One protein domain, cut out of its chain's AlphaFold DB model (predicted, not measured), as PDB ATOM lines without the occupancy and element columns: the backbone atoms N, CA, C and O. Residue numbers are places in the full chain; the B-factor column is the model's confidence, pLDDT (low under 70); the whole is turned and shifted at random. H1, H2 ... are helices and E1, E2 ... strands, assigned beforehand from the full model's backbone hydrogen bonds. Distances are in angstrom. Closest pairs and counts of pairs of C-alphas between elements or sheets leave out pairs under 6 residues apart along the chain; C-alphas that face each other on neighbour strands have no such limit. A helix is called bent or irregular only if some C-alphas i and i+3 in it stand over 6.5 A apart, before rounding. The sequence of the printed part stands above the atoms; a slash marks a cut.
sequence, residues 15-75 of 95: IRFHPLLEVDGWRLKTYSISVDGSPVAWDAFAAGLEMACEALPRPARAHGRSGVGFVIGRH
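Overview. This is residues 15 to 75 of the 95 residues of an uncharacterized protein of Candidatus Eisenbacteria bacterium RBG_16_71_46 (UniProt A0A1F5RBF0). A narrow, strongly twisted sheet is built along the long strand E3, with parallel E4 on one side and two short antiparallel strands, E1 and E2, on the other; one helix, H1, lies beside the strands. The 61 printed residues are mixed in class, in the order E1 E2 E3 H1 E4. The whole is only just loose, close to compact, with a radius of gyration of the C-alphas of 12.7 A and spans of 41 by 21 by 15 A.

Arrangement. E3, residues 26 to 34, and E4, residues 68 to 74, are parallel at 22 degrees, with N 31 and O 71 within hydrogen-bond range at 2.8 A. E2, residues 21 to 23, forms a hairpin with E3, with N 28 and O 21 at 2.8 A. E1, residues 15 to 17, is antiparallel to E3, with N 32 and O 16 at 2.9 A. H1, residues 42 to 54, is on the sheet at a height of 5.5 A, over none of its strands, but only just: 2 of its C-alphas fall on E2. The closest C-alphas of H1 and E4, Trp 42 and Gly 73, are 7.5 A apart. H1 is irregular, with C-alphas 44 and 47 7.5 A apart, and 7 of 9 O i to N i+4 pairs are within range. E3, H1 and E4 make a strand-helix-strand unit, two parallel strands with a helix between, its crossover left-handed.

Along the chain. E1 begins at C-alpha 15, (-1.939, -3.910, -31.343), and E4 ends at C-alpha 74, (-0.423, 4.260, -36.124). E3 is 25.4 A long, E4 20.0 A and H1 17.8 A.

Size, cuts and confidence. The C-alphas farthest apart, Asp 36 and His 63, are 41.3 A apart. The link from H1 to E4, residues 55 to 67, is long. The printed part has no cut, and no printed residue has a pLDDT under 70.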
ATOM      1  N   ILE A  15      -2.190  -3.440 -29.980       93.38
ATOM      2  CA  ILE A  15      -1.939  -3.910 -31.343       93.38
ATOM      3  C   ILE A  15      -3.143  -4.741 -31.773       93.38
ATOM      4  O   ILE A  15      -3.560  -5.646 -31.052       93.38
ATOM      5  N   ARG A  16      -3.700  -4.447 -32.948       93.81
ATOM      6  CA  ARG A  16      -4.799  -5.222 -33.533       93.81
ATOM      7  C   ARG A  16      -4.434  -5.639 -34.947       93.81
ATOM      8  O   ARG A  16      -4.001  -4.805 -35.739       93.81
ATOM      9  N   PHE A  17      -4.597  -6.926 -35.230       94.50
ATOM     10  CA  PHE A  17      -4.523  -7.472 -36.579       94.50
ATOM     11  C   PHE A  17      -5.841  -7.213 -37.311       94.50
ATOM     12  O   PHE A  17      -6.915  -7.339 -36.722       94.50
ATOM     13  N   HIS A  18      -5.734  -6.848 -38.581       92.44
ATOM     14  CA  HIS A  18      -6.846  -6.606 -39.495       92.44
ATOM     15  C   HIS A  18      -6.814  -7.638 -40.624       92.44
ATOM     16  O   HIS A  18      -5.816  -8.352 -40.757       92.44
ATOM     17  N   PRO A  19      -7.873  -7.730 -41.445       93.12
ATOM     18  CA  PRO A  19      -7.857  -8.593 -42.617       93.12
ATOM     19  C   PRO A  19      -6.608  -8.393 -43.483       93.12
ATOM     20  O   PRO A  19      -6.036  -7.300 -43.563       93.12
ATOM     21  N   LEU A  20      -6.178  -9.486 -44.113       95.50
ATOM     22  CA  LEU A  20      -5.063  -9.478 -45.047       95.50
ATOM     23  C   LEU A  20      -5.406  -8.570 -46.233       95.50
ATOM     24  O   LEU A  20      -6.485  -8.690 -46.807       95.50
ATOM     25  N   LEU A  21      -4.478  -7.692 -46.602       95.38
ATOM     26  CA  LEU A  21      -4.585  -6.892 -47.814       95.38
ATOM     27  C   LEU A  21      -3.859  -7.618 -48.947       95.38
ATOM     28  O   LEU A  21      -2.666  -7.906 -48.835       95.38
ATOM     29  N   GLU A  22      -4.572  -7.912 -50.029       97.19
ATOM     30  CA  GLU A  22      -4.005  -8.540 -51.221       97.19
ATOM     31  C   GLU A  22      -4.033  -7.562 -52.399       97.19
ATOM     32  O   GLU A  22      -5.069  -6.970 -52.692       97.19
ATOM     33  N   VAL A  23      -2.884  -7.360 -53.050       95.75
ATOM     34  CA  VAL A  23      -2.726  -6.397 -54.156       95.75
ATOM     35  C   VAL A  23      -1.605  -6.847 -55.089       95.75
ATOM     36  O   VAL A  23      -0.512  -7.150 -54.626       95.75
ATOM     37  N   ASP A  24      -1.856  -6.940 -56.396       94.88
ATOM     38  CA  ASP A  24      -0.852  -7.315 -57.413       94.88
ATOM     39  C   ASP A  24      -0.009  -8.567 -57.071       94.88
ATOM     40  O   ASP A  24       1.186  -8.654 -57.369       94.88
ATOM     41  N   GLY A  25      -0.619  -9.552 -56.400       96.19
ATOM     42  CA  GLY A  25       0.039 -10.783 -55.945       96.19
ATOM     43  C   GLY A  25       0.800 -10.674 -54.614       96.19
ATOM     44  O   GLY A  25       1.358 -11.673 -54.149       96.19
ATOM     45  N   TRP A  26       0.821  -9.497 -53.984       98.06
ATOM     46  CA  TRP A  26       1.301  -9.294 -52.620       98.06
ATOM     47  C   TRP A  26       0.260  -9.714 -51.585       98.06
ATOM     48  O   TRP A  26      -0.936  -9.528 -51.782       98.06
ATOM     49  N   ARG A  27       0.737 -10.225 -50.446       98.06
ATOM     50  CA  ARG A  27      -0.062 -10.553 -49.257       98.06
ATOM     51  C   ARG A  27       0.455  -9.755 -48.065       98.06
ATOM     52  O   ARG A  27       1.515 -10.057 -47.509       98.06
ATOM     53  N   LEU A  28      -0.276  -8.721 -47.678       97.62
ATOM     54  CA  LEU A  28       0.156  -7.729 -46.702       97.62
ATOM     55  C   LEU A  28      -0.605  -7.901 -45.385       97.62
ATOM     56  O   LEU A  28      -1.830  -7.799 -45.332       97.62
ATOM     57  N   LYS A  29       0.130  -8.161 -44.299       97.88
ATOM     58  CA  LYS A  29      -0.441  -8.232 -42.951       97.88
ATOM     59  C   LYS A  29      -0.677  -6.821 -42.425       97.88
ATOM     60  O   LYS A  29       0.273  -6.055 -42.252       97.88
ATOM     61  N   THR A  30      -1.930  -6.510 -42.130       96.12
ATOM     62  CA  THR A  30      -2.337  -5.172 -41.706       96.12
ATOM     63  C   THR A  30      -2.500  -5.119 -40.193       96.12
ATOM     64  O   THR A  30      -3.213  -5.927 -39.598       96.12
ATOM     65  N   TYR A  31      -1.840  -4.154 -39.556       95.50
ATOM     66  CA  TYR A  31      -1.874  -3.945 -38.113       95.50
ATOM     67  C   TYR A  31      -2.194  -2.494 -37.775       95.50
ATOM     68  O   TYR A  31      -1.697  -1.569 -38.416       95.50
ATOM     69  N   SER A  32      -2.961  -2.289 -36.708       93.94
ATOM     70  CA  SER A  32      -3.082  -0.983 -36.061       93.94
ATOM     71  C   SER A  32      -2.382  -0.970 -34.713       93.94
ATOM     72  O   SER A  32      -2.506  -1.932 -33.954       93.94
ATOM     73  N   ILE A  33      -1.736   0.149 -34.390       92.06
ATOM     74  CA  ILE A  33      -1.137   0.417 -33.079       92.06
ATOM     75  C   ILE A  33      -1.782   1.680 -32.499       92.06
ATOM     76  O   ILE A  33      -1.684   2.746 -33.114       92.06
ATOM     77  N   SER A  34      -2.392   1.588 -31.315       89.81
ATOM     78  CA  SER A  34      -2.992   2.730 -30.606       89.81
ATOM     79  C   SER A  34      -2.497   2.851 -29.161       89.81
ATOM     80  O   SER A  34      -2.070   1.881 -28.535       89.81
ATOM     81  N   VAL A  35      -2.484   4.084 -28.643       82.88
ATOM     82  CA  VAL A  35      -1.988   4.413 -27.288       82.88
ATOM     83  C   VAL A  35      -3.103   4.346 -26.238       82.88
ATOM     84  O   VAL A  35      -2.848   4.089 -25.065       82.88
ATOM     85  N   ASP A  36      -4.332   4.596 -26.664       83.06
ATOM     86  CA  ASP A  36      -5.552   4.703 -25.864       83.06
ATOM     87  C   ASP A  36      -6.593   3.630 -26.223       83.06
ATOM     88  O   ASP A  36      -7.682   3.625 -25.665       83.06
ATOM     89  N   GLY A  37      -6.265   2.712 -27.137       81.88
ATOM     90  CA  GLY A  37      -7.196   1.692 -27.621       81.88
ATOM     91  C   GLY A  37      -8.162   2.187 -28.702       81.88
ATOM     92  O   GLY A  37      -8.898   1.367 -29.250       81.88
ATOM     93  N   SER A  38      -8.117   3.473 -29.069       83.81
ATOM     94  CA  SER A  38      -8.964   4.047 -30.116       83.81
ATOM     95  C   SER A  38      -8.718   3.380 -31.477       83.81
ATOM     96  O   SER A  38      -7.581   2.978 -31.777       83.81
ATOM     97  N   PRO A  39      -9.762   3.239 -32.317       82.38
ATOM     98  CA  PRO A  39      -9.617   2.682 -33.652       82.38
ATOM     99  C   PRO A  39      -8.779   3.598 -34.551       82.38
ATOM    100  O   PRO A  39      -8.803   4.824 -34.448       82.38
ATOM    101  N   VAL A  40      -8.035   2.987 -35.474       85.50
ATOM    102  CA  VAL A  40      -7.364   3.715 -36.555       85.50
ATOM    103  C   VAL A  40      -8.414   4.150 -37.575       85.50
ATOM    104  O   VAL A  40      -9.194   3.328 -38.046       85.50
ATOM    105  N   ALA A  41      -8.407   5.434 -37.937       86.06
ATOM    106  CA  ALA A  41      -9.215   5.967 -39.029       86.06
ATOM    107  C   ALA A  41      -8.571   5.596 -40.374       86.06
ATOM    108  O   ALA A  41      -7.811   6.384 -40.932       86.06
ATOM    109  N   TRP A  42      -8.813   4.374 -40.853       86.56
ATOM    110  CA  TRP A  42      -8.175   3.824 -42.058       86.56
ATOM    111  C   TRP A  42      -8.422   4.650 -43.325       86.56
ATOM    112  O   TRP A  42      -7.525   4.730 -44.160       86.56
ATOM    113  N   ASP A  43      -9.552   5.349 -43.416       88.50
ATOM    114  CA  ASP A  43      -9.854   6.251 -44.537       88.50
ATOM    115  C   ASP A  43      -8.798   7.355 -44.688       88.50
ATOM    116  O   ASP A  43      -8.411   7.709 -45.799       88.50
ATOM    117  N   ALA A  44      -8.234   7.839 -43.575       86.94
ATOM    118  CA  ALA A  44      -7.154   8.825 -43.598       86.94
ATOM    119  C   ALA A  44      -5.832   8.262 -44.158       86.94
ATOM    120  O   ALA A  44      -4.939   9.029 -44.518       86.94
ATOM    121  N   PHE A  45      -5.690   6.935 -44.225       87.94
ATOM    122  CA  PHE A  45      -4.519   6.249 -44.770       87.94
ATOM    123  C   PHE A  45      -4.712   5.814 -46.223       87.94
ATOM    124  O   PHE A  45      -3.720   5.439 -46.844       87.94
ATOM    125  N   ALA A  46      -5.931   5.875 -46.773       90.06
ATOM    126  CA  ALA A  46      -6.269   5.293 -48.073       90.06
ATOM    127  C   ALA A  46      -5.328   5.760 -49.198       90.06
ATOM    128  O   ALA A  46      -4.678   4.930 -49.825       90.06
ATOM    129  N   ALA A  47      -5.146   7.074 -49.365       90.38
ATOM    130  CA  ALA A  47      -4.256   7.624 -50.395       90.38
ATOM    131  C   ALA A  47      -2.778   7.242 -50.183       90.38
ATOM    132  O   ALA A  47      -2.034   6.997 -51.128       90.38
ATOM    133  N   GLY A  48      -2.330   7.180 -48.925       91.31
ATOM    134  CA  GLY A  48      -0.967   6.754 -48.600       91.31
ATOM    135  C   GLY A  48      -0.739   5.272 -48.888       91.31
ATOM    136  O   GLY A  48       0.331   4.891 -49.360       91.31
ATOM    137  N   LEU A  49      -1.752   4.451 -48.616       92.94
ATOM    138  CA  LEU A  49      -1.741   3.024 -48.887       92.94
ATOM    139  C   LEU A  49      -1.737   2.752 -50.392       92.94
ATOM    140  O   LEU A  49      -0.937   1.944 -50.842       92.94
ATOM    141  N   GLU A  50      -2.559   3.467 -51.159       94.06
ATOM    142  CA  GLU A  50      -2.585   3.400 -52.621       94.06
ATOM    143  C   GLU A  50      -1.205   3.706 -53.218       94.06
ATOM    144  O   GLU A  50      -0.621   2.844 -53.872       94.06
ATOM    145  N   MET A  51      -0.608   4.854 -52.870       95.56
ATOM    146  CA  MET A  51       0.743   5.215 -53.330       95.56
ATOM    147  C   MET A  51       1.804   4.176 -52.940       95.56
ATOM    148  O   MET A  51       2.732   3.903 -53.702       95.56
ATOM    149  N   ALA A  52       1.708   3.609 -51.732       94.31
ATOM    150  CA  ALA A  52       2.646   2.588 -51.280       94.31
ATOM    151  C   ALA A  52       2.497   1.290 -52.084       94.31
ATOM    152  O   ALA A  52       3.509   0.682 -52.430       94.31
ATOM    153  N   CYS A  53       1.263   0.888 -52.393       94.31
ATOM    154  CA  CYS A  53       0.961  -0.286 -53.203       94.31
ATOM    155  C   CYS A  53       1.443  -0.120 -54.650       94.31
ATOM    156  O   CYS A  53       2.055  -1.042 -55.185       94.31
ATOM    157  N   GLU A  54       1.251   1.052 -55.259       95.94
ATOM    158  CA  GLU A  54       1.740   1.347 -56.616       95.94
ATOM    159  C   GLU A  54       3.268   1.284 -56.725       95.94
ATOM    160  O   GLU A  54       3.811   0.872 -57.751       95.94
ATOM    161  N   ALA A  55       3.971   1.663 -55.657       96.25
ATOM    162  CA  ALA A  55       5.424   1.601 -55.598       96.25
ATOM    163  C   ALA A  55       5.969   0.176 -55.381       96.25
ATOM    164  O   ALA A  55       7.190  -0.023 -55.424       96.25
ATOM    165  N   LEU A  56       5.110  -0.820 -55.118       96.31
ATOM    166  CA  LEU A  56       5.568  -2.181 -54.881       96.31
ATOM    167  C   LEU A  56       6.153  -2.792 -56.163       96.31
ATOM    168  O   LEU A  56       5.533  -2.755 -57.227       96.31
ATOM    169  N   PRO A  57       7.328  -3.436 -56.074       95.94
ATOM    170  CA  PRO A  57       7.903  -4.134 -57.209       95.94
ATOM    171  C   PRO A  57       6.984  -5.228 -57.764       95.94
ATOM    172  O   PRO A  57       6.368  -5.988 -57.008       95.94
ATOM    173  N   ARG A  58       6.986  -5.370 -59.093       96.12
ATOM    174  CA  ARG A  58       6.271  -6.424 -59.821       96.12
ATOM    175  C   ARG A  58       7.272  -7.323 -60.572       96.12
ATOM    176  O   ARG A  58       8.217  -6.792 -61.152       96.12
ATOM    177  N   PRO A  59       7.102  -8.657 -60.565       95.81
ATOM    178  CA  PRO A  59       6.084  -9.403 -59.824       95.81
ATOM    179  C   PRO A  59       6.338  -9.402 -58.305       95.81
ATOM    180  O   PRO A  59       7.475  -9.255 -57.836       95.81
ATOM    181  N   ALA A  60       5.264  -9.601 -57.533       96.62
ATOM    182  CA  ALA A  60       5.329  -9.700 -56.075       96.62
ATOM    183  C   ALA A  60       6.253 -10.833 -55.606       96.62
ATOM    184  O   ALA A  60       6.963 -10.694 -54.611       96.62
ATOM    185  N   ARG A  61       6.276 -11.948 -56.345       97.69
ATOM    186  CA  ARG A  61       7.170 -13.082 -56.099       97.69
ATOM    187  C   ARG A  61       8.293 -13.107 -57.124       97.69
ATOM    188  O   ARG A  61       8.031 -13.118 -58.321       97.69
ATOM    189  N   ALA A  62       9.527 -13.151 -56.644       96.88
ATOM    190  CA  ALA A  62      10.732 -13.288 -57.454       96.88
ATOM    191  C   ALA A  62      11.808 -14.020 -56.637       96.88
ATOM    192  O   ALA A  62      11.626 -14.270 -55.442       96.88
ATOM    193  N   HIS A  63      12.950 -14.338 -57.246       95.94
ATOM    194  CA  HIS A  63      14.084 -14.873 -56.494       95.94
ATOM    195  C   HIS A  63      14.476 -13.896 -55.367       95.94
ATOM    196  O   HIS A  63      14.773 -12.731 -55.625       95.94
ATOM    197  N   GLY A  64      14.412 -14.348 -54.111       94.62
ATOM    198  CA  GLY A  64      14.656 -13.506 -52.931       94.62
ATOM    199  C   GLY A  64      13.489 -12.604 -52.493       94.62
ATOM    200  O   GLY A  64      13.655 -11.824 -51.558       94.62
ATOM    201  N   ARG A  65      12.301 -12.705 -53.111       95.88
ATOM    202  CA  ARG A  65      11.093 -11.952 -52.723       95.88
ATOM    203  C   ARG A  65       9.878 -12.875 -52.648       95.88
ATOM    204  O   ARG A  65       9.404 -13.382 -53.657       95.88
ATOM    205  N   SER A  66       9.338 -13.058 -51.447       96.69
ATOM    206  CA  SER A  66       8.227 -13.980 -51.169       96.69
ATOM    207  C   SER A  66       6.829 -13.407 -51.435       96.69
ATOM    208  O   SER A  66       5.844 -14.141 -51.338       96.69
ATOM    209  N   GLY A  67       6.714 -12.120 -51.779       97.12
ATOM    210  CA  GLY A  67       5.429 -11.459 -52.019       97.12
ATOM    211  C   GLY A  67       4.599 -11.253 -50.753       97.12
ATOM    212  O   GLY A  67       3.373 -11.252 -50.816       97.12
ATOM    213  N   VAL A  68       5.245 -11.106 -49.592       97.19
ATOM    214  CA  VAL A  68       4.579 -10.760 -48.328       97.19
ATOM    215  C   VAL A  68       5.125  -9.456 -47.764       97.19
ATOM    216  O   VAL A  68       6.289  -9.120 -47.976       97.19
ATOM    217  N   GLY A  69       4.297  -8.735 -47.015       96.25
ATOM    218  CA  GLY A  69       4.682  -7.468 -46.398       96.25
ATOM    219  C   GLY A  69       3.795  -7.084 -45.220       96.25
ATOM    220  O   GLY A  69       2.943  -7.861 -44.781       96.25
ATOM    221  N   PHE A  70       4.011  -5.877 -44.701       96.38
ATOM    222  CA  PHE A  70       3.328  -5.355 -43.521       96.38
ATOM    223  C   PHE A  70       2.809  -3.943 -43.776       96.38
ATOM    224  O   PHE A  70       3.534  -3.103 -44.304       96.38
ATOM    225  N   VAL A  71       1.584  -3.673 -43.330       95.94
ATOM    226  CA  VAL A  71       1.000  -2.329 -43.271       95.94
ATOM    227  C   VAL A  71       0.751  -1.995 -41.809       95.94
ATOM    228  O   VAL A  71       0.104  -2.762 -41.094       95.94
ATOM    229  N   ILE A  72       1.279  -0.862 -41.348       93.25
ATOM    230  CA  ILE A  72       1.164  -0.435 -39.950       93.25
ATOM    231  C   ILE A  72       0.489   0.933 -39.899       93.25
ATOM    232  O   ILE A  72       1.099   1.956 -40.205       93.25
ATOM    233  N   GLY A  73      -0.767   0.946 -39.460       91.50
ATOM    234  CA  GLY A  73      -1.504   2.163 -39.140       91.50
ATOM    235  C   GLY A  73      -1.242   2.569 -37.694       91.50
ATOM    236  O   GLY A  73      -1.588   1.843 -36.758       91.50
ATOM    237  N   ARG A  74      -0.630   3.732 -37.476       88.62
ATOM    238  CA  ARG A  74      -0.423   4.260 -36.124       88.62
ATOM    239  C   ARG A  74      -1.498   5.286 -35.800       88.62
ATOM    240  O   ARG A  74      -1.512   6.363 -36.388       88.62
ATOM    241  N   HIS A  75      -2.337   4.981 -34.814       82.81
ATOM    242  CA  HIS A  75      -3.214   5.982 -34.226       82.81
ATOM    243  C   HIS A  75      -2.423   6.861 -33.257       82.81
ATOM    244  O   HIS A  75      -1.626   6.380 -32.442       82.81
TER     245      HIS A  75